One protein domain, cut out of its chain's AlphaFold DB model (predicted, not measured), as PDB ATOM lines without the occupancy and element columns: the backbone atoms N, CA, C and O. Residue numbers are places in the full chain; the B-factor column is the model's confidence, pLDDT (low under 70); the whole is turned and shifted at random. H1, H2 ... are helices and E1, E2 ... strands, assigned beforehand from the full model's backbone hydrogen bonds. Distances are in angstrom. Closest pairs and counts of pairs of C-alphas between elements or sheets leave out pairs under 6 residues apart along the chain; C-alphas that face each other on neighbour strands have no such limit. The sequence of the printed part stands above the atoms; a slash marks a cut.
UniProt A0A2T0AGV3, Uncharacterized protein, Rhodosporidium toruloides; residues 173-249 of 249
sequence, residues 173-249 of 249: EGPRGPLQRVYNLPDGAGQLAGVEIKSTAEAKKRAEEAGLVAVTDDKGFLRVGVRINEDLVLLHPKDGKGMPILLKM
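AT A GLANCE: This is residues 173 to 249 of the 249 residues of an uncharacterized protein of Rhodosporidium toruloides (UniProt A0A2T0AGV3). Picture a small sheet of four strands, strongly twisted and curled like part of a barrel, with one helix, H1, packed along its E1 edge. A long stretch with no named element, residues 173 to 200, comes first and is tied to the sheet by short pairings with E1 and E2. The printed part has 77 residues with one named helix and four named strands, in the order H1 E1 E2 E3 E4; the sheet's order is E1 - E2 - E3 - E4, all antiparallel. The class is mixed, helices and strands, though under half of the residues are in named elements. The whole is compact, with a radius of gyration of the C-alphas of 10.9 A, and rounded, spanning 29 by 26 by 21 A.

IN THESE COORDINATES: Start at C-alpha 173, at (185.965, 213.771, 272.425), and go through residues 173 to 200 to reach H1. H1, residues 201 to 209, begins at C-alpha 201 at (183.235, 239.483, 281.165) and is 12.1 A long. Next find E1, residues 213 to 217, 12.7 A, and then the longest strand, E2, residues 221 to 229, 23.1 A. E3, residues 232 to 235, covers 9.9 A, and E4, residues 245 to 248, covers 9.7 A and ends at C-alpha 248 at (185.665, 220.588, 268.185).

HOW THE PARTS SIT: Begin with the sheet, a meander, each strand the antiparallel neighbour of the one before. In the hairpin E1 and E2, look for N 215 and O 223 at 2.8 A. E2 bends by 55 degrees at residue 226, and its pairing is staggered: residues 222 to 225 pair with E1, residues 225 to 229 with E3. In the hairpin E2 and E3, N 226 and O 234 are 2.8 A apart; in the hairpin E3 and E4, N 235 and O 245 are 2.8 A apart. The edge strands E1 and E4 are apart. H1 is on the sheet at a height over the sheet of 8.8 A, over E1, and runs along the strands, at 18 degrees to E1 on the local plane. Their closest C-alphas, those of Lys 204 and Ala 214, are 5.4 A apart. In H1 every O i to N i+4 pair is within hydrogen-bond range. Residues 181 to 182 pair with residues 216 to 217 of E1, parallel, and residues 197 to 198 with residues 221 to 222 of E2, antiparallel.

THE WHOLE: The two C-alphas farthest apart, those of Glu 173 and Glu 202, are 28.7 A apart. The printed part has no cut, and residue 249 is the chain's last. The links H1 to E1, E1 to E2 and E2 to E3 are tight, E3 to E4 is short, and no link is long. The mean pLDDT of the printed part is 82.0; look for values under 70 at residue 179, residue 193 and residues 239 to 241.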
ATOM      1  N   GLU A 173     186.759 212.883 273.270       83.81
ATOM      2  CA  GLU A 173     185.965 213.771 272.425       83.81
ATOM      3  C   GLU A 173     184.915 214.484 273.278       83.81
ATOM      4  O   GLU A 173     184.090 213.859 273.950       83.81
ATOM      5  N   GLY A 174     185.004 215.808 273.291       82.12
ATOM      6  CA  GLY A 174     184.095 216.670 274.008       82.12
ATOM      7  C   GLY A 174     182.876 217.059 273.173       82.12
ATOM      8  O   GLY A 174     182.854 216.900 271.949       82.12
ATOM      9  N   PRO A 175     181.839 217.591 273.832       79.75
ATOM     10  CA  PRO A 175     180.667 218.120 273.149       79.75
ATOM     11  C   PRO A 175     181.036 219.243 272.168       79.75
ATOM     12  O   PRO A 175     181.940 220.038 272.413       79.75
ATOM     13  N   ARG A 176     180.298 219.316 271.058       76.94
ATOM     14  CA  ARG A 176     180.485 220.329 270.009       76.94
ATOM     15  C   ARG A 176     179.517 221.494 270.199       76.94
ATOM     16  O   ARG A 176     178.383 221.293 270.638       76.94
ATOM     17  N   GLY A 177     179.943 222.707 269.866       73.19
ATOM     18  CA  GLY A 177     179.117 223.909 269.989       73.19
ATOM     19  C   GLY A 177     179.899 225.187 269.686       73.19
ATOM     20  O   GLY A 177     181.064 225.115 269.341       73.19
ATOM     21  N   PRO A 178     179.300 226.377 269.803       74.56
ATOM     22  CA  PRO A 178     180.052 227.624 269.683       74.56
ATOM     23  C   PRO A 178     181.036 227.802 270.854       74.56
ATOM     24  O   PRO A 178     180.706 227.485 271.995       74.56
ATOM     25  N   LEU A 179     182.212 228.402 270.602       68.00
ATOM     26  CA  LEU A 179     183.301 228.574 271.599       68.00
ATOM     27  C   LEU A 179     182.835 229.326 272.848       68.00
ATOM     28  O   LEU A 179     183.350 229.140 273.942       68.00
ATOM     29  N   GLN A 180     181.802 230.149 272.691       72.56
ATOM     30  CA  GLN A 180     181.227 230.914 273.783       72.56
ATOM     31  C   GLN A 180     180.332 230.089 274.705       72.56
ATOM     32  O   GLN A 180     180.193 230.480 275.861       72.56
ATOM     33  N   ARG A 181     179.686 229.020 274.217       78.69
ATOM     34  CA  ARG A 181     178.725 228.210 274.978       78.69
ATOM     35  C   ARG A 181     178.756 226.756 274.536       78.69
ATOM     36  O   ARG A 181     178.232 226.422 273.474       78.69
ATOM     37  N   VAL A 182     179.295 225.898 275.392       81.44
ATOM     38  CA  VAL A 182     179.331 224.456 275.152       81.44
ATOM     39  C   VAL A 182     178.430 223.751 276.158       81.44
ATOM     40  O   VAL A 182     178.481 224.017 277.358       81.44
ATOM     41  N   TYR A 183     177.580 222.865 275.650       79.19
ATOM     42  CA  TYR A 183     176.604 222.123 276.442       79.19
ATOM     43  C   TYR A 183     177.157 220.756 276.841       79.19
ATOM     44  O   TYR A 183     177.944 220.179 276.101       79.19
ATOM     45  N   ASN A 184     176.701 220.205 277.970       80.25
ATOM     46  CA  ASN A 184     177.046 218.851 278.426       80.25
ATOM     47  C   ASN A 184     178.550 218.612 278.647       80.25
ATOM     48  O   ASN A 184     179.053 217.515 278.392       80.25
ATOM     49  N   LEU A 185     179.284 219.622 279.121       82.81
ATOM     50  CA  LEU A 185     180.663 219.410 279.557       82.81
ATOM     51  C   LEU A 185     180.700 218.460 280.766       82.81
ATOM     52  O   LEU A 185     179.880 218.607 281.679       82.81
ATOM     53  N   PRO A 186     181.677 217.535 280.829       80.50
ATOM     54  CA  PRO A 186     181.957 216.779 282.040       80.50
ATOM     55  C   PRO A 186     182.187 217.714 283.227       80.50
ATOM     56  O   PRO A 186     182.782 218.789 283.088       80.50
ATOM     57  N   ASP A 187     181.716 217.307 284.405       79.44
ATOM     58  CA  ASP A 187     181.851 218.146 285.587       79.44
ATOM     59  C   ASP A 187     183.327 218.436 285.891       79.44
ATOM     60  O   ASP A 187     184.175 217.548 285.904       79.44
ATOM     61  N   GLY A 188     183.624 219.711 286.120       74.25
ATOM     62  CA  GLY A 188     184.971 220.197 286.395       74.25
ATOM     63  C   GLY A 188     185.960 220.239 285.227       74.25
ATOM     64  O   GLY A 188     187.085 220.695 285.421       74.25
ATOM     65  N   ALA A 189     185.550 219.864 284.014       82.50
ATOM     66  CA  ALA A 189     186.345 220.095 282.810       82.50
ATOM     67  C   ALA A 189     186.702 221.583 282.673       82.50
ATOM     68  O   ALA A 189     185.840 222.444 282.854       82.50
ATOM     69  N   GLY A 190     187.965 221.892 282.382       81.56
ATOM     70  CA  GLY A 190     188.449 223.259 282.191       81.56
ATOM     71  C   GLY A 190     188.340 224.159 283.426       81.56
ATOM     72  O   GLY A 190     188.328 225.378 283.274       81.56
ATOM     73  N   GLN A 191     188.210 223.611 284.641       84.31
ATOM     74  CA  GLN A 191     188.287 224.433 285.853       84.31
ATOM     75  C   GLN A 191     189.708 224.949 286.048       84.31
ATOM     76  O   GLN A 191     190.666 224.177 286.099       84.31
ATOM     77  N   LEU A 192     189.832 226.261 286.227       73.12
ATOM     78  CA  LEU A 192     191.100 226.868 286.595       73.12
ATOM     79  C   LEU A 192     191.412 226.486 288.051       73.12
ATOM     80  O   LEU A 192     190.697 226.897 288.963       73.12
ATOM     81  N   ALA A 193     192.443 225.666 288.260       69.56
ATOM     82  CA  ALA A 193     192.876 225.199 289.584       69.56
ATOM     83  C   ALA A 193     191.771 224.523 290.435       69.56
ATOM     84  O   ALA A 193     191.775 224.640 291.659       69.56
ATOM     85  N   GLY A 194     190.804 223.846 289.800       73.00
ATOM     86  CA  GLY A 194     189.683 223.194 290.500       73.00
ATOM     87  C   GLY A 194     188.640 224.167 291.073       73.00
ATOM     88  O   GLY A 194     187.771 223.766 291.844       73.00
ATOM     89  N   VAL A 195     188.710 225.454 290.710       79.88
ATOM     90  CA  VAL A 195     187.787 226.486 291.192       79.88
ATOM     91  C   VAL A 195     186.656 226.706 290.193       79.88
ATOM     92  O   VAL A 195     186.869 226.894 288.993       79.88
ATOM     93  N   GLU A 196     185.427 226.742 290.704       83.75
ATOM     94  CA  GLU A 196     184.250 227.153 289.942       83.75
ATOM     95  C   GLU A 196     184.177 228.677 289.845       83.75
ATOM     96  O   GLU A 196     183.829 229.378 290.797       83.75
ATOM     97  N   ILE A 197     184.495 229.203 288.666       84.56
ATOM     98  CA  ILE A 197     184.445 230.637 288.384       84.56
ATOM     99  C   ILE A 197     183.164 230.926 287.602       84.56
ATOM    100  O   ILE A 197     182.882 230.282 286.594       84.56
ATOM    101  N   LYS A 198     182.361 231.900 288.044       87.38
ATOM    102  CA  LYS A 198     181.193 232.352 287.268       87.38
ATOM    103  C   LYS A 198     181.656 233.004 285.970       87.38
ATOM    104  O   LYS A 198     182.609 233.779 285.977       87.38
ATOM    105  N   SER A 199     180.955 232.746 284.869       86.00
ATOM    106  CA  SER A 199     181.287 233.353 283.583       86.00
ATOM    107  C   SER A 199     180.905 234.836 283.567       86.00
ATOM    108  O   SER A 199     179.768 235.207 283.280       86.00
ATOM    109  N   THR A 200     181.859 235.694 283.927       87.19
ATOM    110  CA  THR A 200     181.761 237.157 283.837       87.19
ATOM    111  C   THR A 200     182.680 237.674 282.732       87.19
ATOM    112  O   THR A 200     183.650 237.011 282.371       87.19
ATOM    113  N   ALA A 201     182.390 238.862 282.190       86.00
ATOM    114  CA  ALA A 201     183.235 239.483 281.165       86.00
ATOM    115  C   ALA A 201     184.679 239.686 281.657       86.00
ATOM    116  O   ALA A 201     185.620 239.415 280.922       86.00
ATOM    117  N   GLU A 202     184.852 240.064 282.925       86.44
ATOM    118  CA  GLU A 202     186.169 240.206 283.556       86.44
ATOM    119  C   GLU A 202     186.924 238.876 283.640       86.44
ATOM    120  O   GLU A 202     188.115 238.819 283.350       86.44
ATOM    121  N   ALA A 203     186.237 237.787 283.999       85.50
ATOM    122  CA  ALA A 203     186.866 236.475 284.094       85.50
ATOM    123  C   ALA A 203     187.252 235.929 282.709       85.50
ATOM    124  O   ALA A 203     188.306 235.311 282.573       85.50
ATOM    125  N   LYS A 204     186.437 236.197 281.679       85.56
ATOM    126  CA  LYS A 204     186.776 235.882 280.282       85.56
ATOM    127  C   LYS A 204     187.994 236.669 279.819       85.56
ATOM    128  O   LYS A 204     188.959 236.062 279.371       85.56
ATOM    129  N   LYS A 205     187.989 237.987 280.039       87.31
ATOM    130  CA  LYS A 205     189.111 238.861 279.693       87.31
ATOM    131  C   LYS A 205     190.404 238.404 280.368       87.31
ATOM    132  O   LYS A 205     191.429 238.320 279.718       87.31
ATOM    133  N   ARG A 206     190.348 238.025 281.648       85.69
ATOM    134  CA  ARG A 206     191.517 237.519 282.383       85.69
ATOM    135  C   ARG A 206     192.063 236.203 281.818       85.69
ATOM    136  O   ARG A 206     193.266 235.977 281.866       85.69
ATOM    137  N   ALA A 207     191.193 235.320 281.330       84.31
ATOM    138  CA  ALA A 207     191.619 234.087 280.673       84.31
ATOM    139  C   ALA A 207     192.250 234.373 279.301       84.31
ATOM    140  O   ALA A 207     193.294 233.809 278.991       84.31
ATOM    141  N   GLU A 208     191.669 235.293 278.532       85.62
ATOM    142  CA  GLU A 208     192.209 235.742 277.243       85.62
ATOM    143  C   GLU A 208     193.562 236.457 277.409       85.62
ATOM    144  O   GLU A 208     194.496 236.182 276.663       85.62
ATOM    145  N   GLU A 209     193.710 237.299 278.436       85.69
ATOM    146  CA  GLU A 209     194.978 237.938 278.823       85.69
ATOM    147  C   GLU A 209     196.053 236.910 279.212       85.69
ATOM    148  O   GLU A 209     197.242 237.162 279.035       85.69
ATOM    149  N   ALA A 210     195.649 235.737 279.709       82.00
ATOM    150  CA  ALA A 210     196.542 234.617 279.996       82.00
ATOM    151  C   ALA A 210     196.814 233.721 278.769       82.00
ATOM    152  O   ALA A 210     197.418 232.661 278.918       82.00
ATOM    153  N   GLY A 211     196.345 234.102 277.573       81.56
ATOM    154  CA  GLY A 211     196.504 233.325 276.340       81.56
ATOM    155  C   GLY A 211     195.606 232.087 276.256       81.56
ATOM    156  O   GLY A 211     195.842 231.199 275.438       81.56
ATOM    157  N   LEU A 212     194.576 231.998 277.102       85.75
ATOM    158  CA  LEU A 212     193.676 230.852 277.176       85.75
ATOM    159  C   LEU A 212     192.323 231.146 276.522       85.75
ATOM    160  O   LEU A 212     191.846 232.278 276.463       85.75
ATOM    161  N   VAL A 213     191.652 230.086 276.082       87.19
ATOM    162  CA  VAL A 213     190.302 230.150 275.523       87.19
ATOM    163  C   VAL A 213     189.272 230.077 276.640       87.19
ATOM    164  O   VAL A 213     189.176 229.079 277.358       87.19
ATOM    165  N   ALA A 214     188.460 231.124 276.738       88.00
ATOM    166  CA  ALA A 214     187.340 231.218 277.657       88.00
ATOM    167  C   ALA A 214     186.050 230.637 277.050       88.00
ATOM    168  O   ALA A 214     185.457 231.213 276.140       88.00
ATOM    169  N   VAL A 215     185.558 229.539 277.620       87.81
ATOM    170  CA  VAL A 215     184.306 228.870 277.244       87.81
ATOM    171  C   VAL A 215     183.293 229.004 278.380       87.81
ATOM    172  O   VAL A 215     183.634 228.840 279.548       87.81
ATOM    173  N   THR A 216     182.031 229.311 278.084       87.69
ATOM    174  CA  THR A 216     180.959 229.245 279.092       87.69
ATOM    175  C   THR A 216     180.270 227.882 279.018       87.69
ATOM    176  O   THR A 216     179.935 227.434 277.923       87.69
ATOM    177  N   ASP A 217     180.041 227.221 280.153       87.12
ATOM    178  CA  ASP A 217     179.224 225.999 280.184       87.12
ATOM    179  C   ASP A 217     177.710 226.299 280.208       87.12
ATOM    180  O   ASP A 217     177.265 227.447 280.301       87.12
ATOM    181  N   ASP A 218     176.905 225.244 280.144       84.19
ATOM    182  CA  ASP A 218     175.443 225.265 280.246       84.19
ATOM    183  C   ASP A 218     174.917 225.792 281.593       84.19
ATOM    184  O   ASP A 218     173.832 226.375 281.664       84.19
ATOM    185  N   LYS A 219     175.700 225.635 282.658       84.56
ATOM    186  CA  LYS A 219     175.416 226.109 284.018       84.56
ATOM    187  C   LYS A 219     175.858 227.566 284.242       84.56
ATOM    188  O   LYS A 219     175.566 228.137 285.294       84.56
ATOM    189  N   GLY A 220     176.514 228.196 283.266       84.38
ATOM    190  CA  GLY A 220     177.009 229.571 283.328       84.38
ATOM    191  C   GLY A 220     178.378 229.734 284.001       84.38
ATOM    192  O   GLY A 220     178.741 230.856 284.376       84.38
ATOM    193  N   PHE A 221     179.148 228.659 284.164       88.44
ATOM    194  CA  PHE A 221     180.516 228.717 284.682       88.44
ATOM    195  C   PHE A 221     181.536 228.927 283.565       88.44
ATOM    196  O   PHE A 221     181.333 228.532 282.417       88.44
ATOM    197  N   LEU A 222     182.637 229.592 283.910       88.50
ATOM    198  CA  LEU A 222     183.784 229.777 283.040       88.50
ATOM    199  C   LEU A 222     184.634 228.509 283.044       88.50
ATOM    200  O   LEU A 222     185.072 228.041 284.094       88.50
ATOM    201  N   ARG A 223     184.884 227.997 281.847       88.75
ATOM    202  CA  ARG A 223     185.763 226.877 281.545       88.75
ATOM    203  C   ARG A 223     186.902 227.411 280.695       88.75
ATOM    204  O   ARG A 223     186.680 228.242 279.818       88.75
ATOM    205  N   VAL A 224     188.114 226.975 280.985       88.38
ATOM    206  CA  VAL A 224     189.328 227.518 280.389       88.38
ATOM    207  C   VAL A 224     190.081 226.394 279.688       88.38
ATOM    208  O   VAL A 224     190.254 225.311 280.252       88.38
ATOM    209  N   GLY A 225     190.486 226.638 278.445       88.12
ATOM    210  CA  GLY A 225     191.196 225.675 277.609       88.12
ATOM    211  C   GLY A 225     192.333 226.298 276.821       88.12
ATOM    212  O   GLY A 225     192.460 227.516 276.745       88.12
ATOM    213  N   VAL A 226     193.149 225.450 276.211       87.25
ATOM    214  CA  VAL A 226     194.229 225.859 275.311       87.25
ATOM    215  C   VAL A 226     193.737 225.733 273.874       87.25
ATOM    216  O   VAL A 226     193.186 224.695 273.496       87.25
ATOM    217  N   ARG A 227     193.916 226.784 273.067       86.00
ATOM    218  CA  ARG A 227     193.614 226.730 271.632       86.00
ATOM    219  C   ARG A 227     194.683 225.900 270.930       86.00
ATOM    220  O   ARG A 227     195.863 226.203 271.062       86.00
ATOM    221  N   ILE A 228     194.269 224.879 270.189       83.38
ATOM    222  CA  ILE A 228     195.174 224.056 269.376       83.38
ATOM    223  C   ILE A 228     195.138 224.537 267.930       83.38
ATOM    224  O   ILE A 228     196.173 224.842 267.358       83.38
ATOM    225  N   ASN A 229     193.930 224.627 267.370       79.88
ATOM    226  CA  ASN A 229     193.663 225.113 266.019       79.88
ATOM    227  C   ASN A 229     192.527 226.133 266.061       79.88
ATOM    228  O   ASN A 229     191.945 226.396 267.119       79.88
ATOM    229  N   GLU A 230     192.173 226.682 264.900       76.75
ATOM    230  CA  GLU A 230     191.068 227.630 264.803       76.75
ATOM    231  C   GLU A 230     189.765 227.072 265.393       76.75
ATOM    232  O   GLU A 230     189.114 227.795 266.153       76.75
ATOM    233  N   ASP A 231     189.521 225.773 265.178       80.69
ATOM    234  CA  ASP A 231     188.306 225.048 265.573       80.69
ATOM    235  C   ASP A 231     188.508 224.029 266.714       80.69
ATOM    236  O   ASP A 231     187.576 223.311 267.076       80.69
ATOM    237  N   LEU A 232     189.719 223.908 267.278       83.50
ATOM    238  CA  LEU A 232     190.026 222.903 268.308       83.50
ATOM    239  C   LEU A 232     190.517 223.542 269.603       83.50
ATOM    240  O   LEU A 232     191.503 224.284 269.612       83.50
ATOM    241  N   VAL A 233     189.874 223.176 270.713       87.38
ATOM    242  CA  VAL A 233     190.227 223.636 272.063       87.38
ATOM    243  C   VAL A 233     190.410 222.438 272.983       87.38
ATOM    244  O   VAL A 233     189.523 221.593 273.092       87.38
ATOM    245  N   LEU A 234     191.541 222.378 273.682       88.44
ATOM    246  CA  LEU A 234     191.802 221.367 274.700       88.44
ATOM    247  C   LEU A 234     191.443 221.902 276.080       88.44
ATOM    248  O   LEU A 234     192.039 222.866 276.558       88.44
ATOM    249  N   LEU A 235     190.501 221.253 276.748       88.12
ATOM    250  CA  LEU A 235     190.178 221.528 278.138       88.12
ATOM    251  C   LEU A 235     190.955 220.599 279.060       88.12
ATOM    252  O   LEU A 235     191.021 219.384 278.855       88.12
ATOM    253  N   HIS A 236     191.490 221.186 280.124       83.56
ATOM    254  CA  HIS A 236     192.169 220.431 281.162       83.56
ATOM    255  C   HIS A 236     191.167 219.557 281.940       83.56
ATOM    256  O   HIS A 236     190.049 220.012 282.216       83.56
ATOM    257  N   PRO A 237     191.527 218.319 282.321       78.69
ATOM    258  CA  PRO A 237     190.686 217.506 283.190       78.69
ATOM    259  C   PRO A 237     190.545 218.150 284.575       78.69
ATOM    260  O   PRO A 237     191.435 218.875 285.043       78.69
ATOM    261  N   LYS A 238     189.437 217.840 285.250       77.75
ATOM    262  CA  LYS A 238     189.210 218.236 286.643       77.75
ATOM    263  C   LYS A 238     190.360 217.720 287.519       77.75
ATOM    264  O   LYS A 238     190.766 216.566 287.395       77.75
ATOM    265  N   ASP A 239     190.914 218.589 288.363       66.06
ATOM    266  CA  ASP A 239     191.972 218.260 289.336       66.06
ATOM    267  C   ASP A 239     193.268 217.661 288.746       66.06
ATOM    268  O   ASP A 239     194.063 217.056 289.468       66.06
ATOM    269  N   GLY A 240     193.489 217.788 287.429       67.12
ATOM    270  CA  GLY A 240     194.627 217.169 286.737       67.12
ATOM    271  C   GLY A 240     194.595 215.643 286.705       67.12
ATOM    272  O   GLY A 240     195.604 215.009 286.404       67.12
ATOM    273  N   LYS A 241     193.440 215.046 287.005       67.00
ATOM    274  CA  LYS A 241     193.236 213.598 287.021       67.00
ATOM    275  C   LYS A 241     192.154 213.247 286.009       67.00
ATOM    276  O   LYS A 241     190.973 213.457 286.253       67.00
ATOM    277  N   GLY A 242     192.561 212.712 284.864       71.81
ATOM    278  CA  GLY A 242     191.645 212.288 283.808       71.81
ATOM    279  C   GLY A 242     192.209 212.542 282.419       71.81
ATOM    280  O   GLY A 242     193.310 213.070 282.272       71.81
ATOM    281  N   MET A 243     191.447 212.158 281.398       80.56
ATOM    282  CA  MET A 243     191.793 212.487 280.019       80.56
ATOM    283  C   MET A 243     191.404 213.940 279.726       80.56
ATOM    284  O   MET A 243     190.327 214.375 280.144       80.56
ATOM    285  N   PRO A 244     192.255 214.702 279.021       84.62
ATOM    286  CA  PRO A 244     191.879 216.023 278.553       84.62
ATOM    287  C   PRO A 244     190.739 215.908 277.540       84.62
ATOM    288  O   PRO A 244     190.618 214.914 276.817       84.62
ATOM    289  N   ILE A 245     189.887 216.928 277.510       87.12
ATOM    290  CA  ILE A 245     188.686 216.935 276.677       87.12
ATOM    291  C   ILE A 245     188.955 217.814 275.467       87.12
ATOM    292  O   ILE A 245     189.261 218.997 275.613       87.12
ATOM    293  N   LEU A 246     188.829 217.241 274.275       87.94
ATOM    294  CA  LEU A 246     188.991 217.966 273.024       87.94
ATOM    295  C   LEU A 246     187.629 218.471 272.549       87.94
ATOM    296  O   LEU A 246     186.765 217.684 272.168       87.94
ATOM    297  N   LEU A 247     187.444 219.784 272.556       86.69
ATOM    298  CA  LEU A 247     186.290 220.435 271.955       86.69
ATOM    299  C   LEU A 247     186.576 220.718 270.483       86.69
ATOM    300  O   LEU A 247     187.616 221.292 270.153       86.69
ATOM    301  N   LYS A 248     185.634 220.324 269.623       83.75
ATOM    302  CA  LYS A 248     185.665 220.588 268.185       83.75
ATOM    303  C   LYS A 248     184.499 221.483 267.792       83.75
ATOM    304  O   LYS A 248     183.355 221.170 268.140       83.75
ATOM    305  N   MET A 249     184.814 222.557 267.078       73.19
ATOM    306  CA  MET A 249     183.861 223.563 266.618       73.19
ATOM    307  C   MET A 249     183.546 223.415 265.137       73.19
ATOM    308  O   MET A 249     184.381 222.826 264.414       73.19
TER     309      MET A 249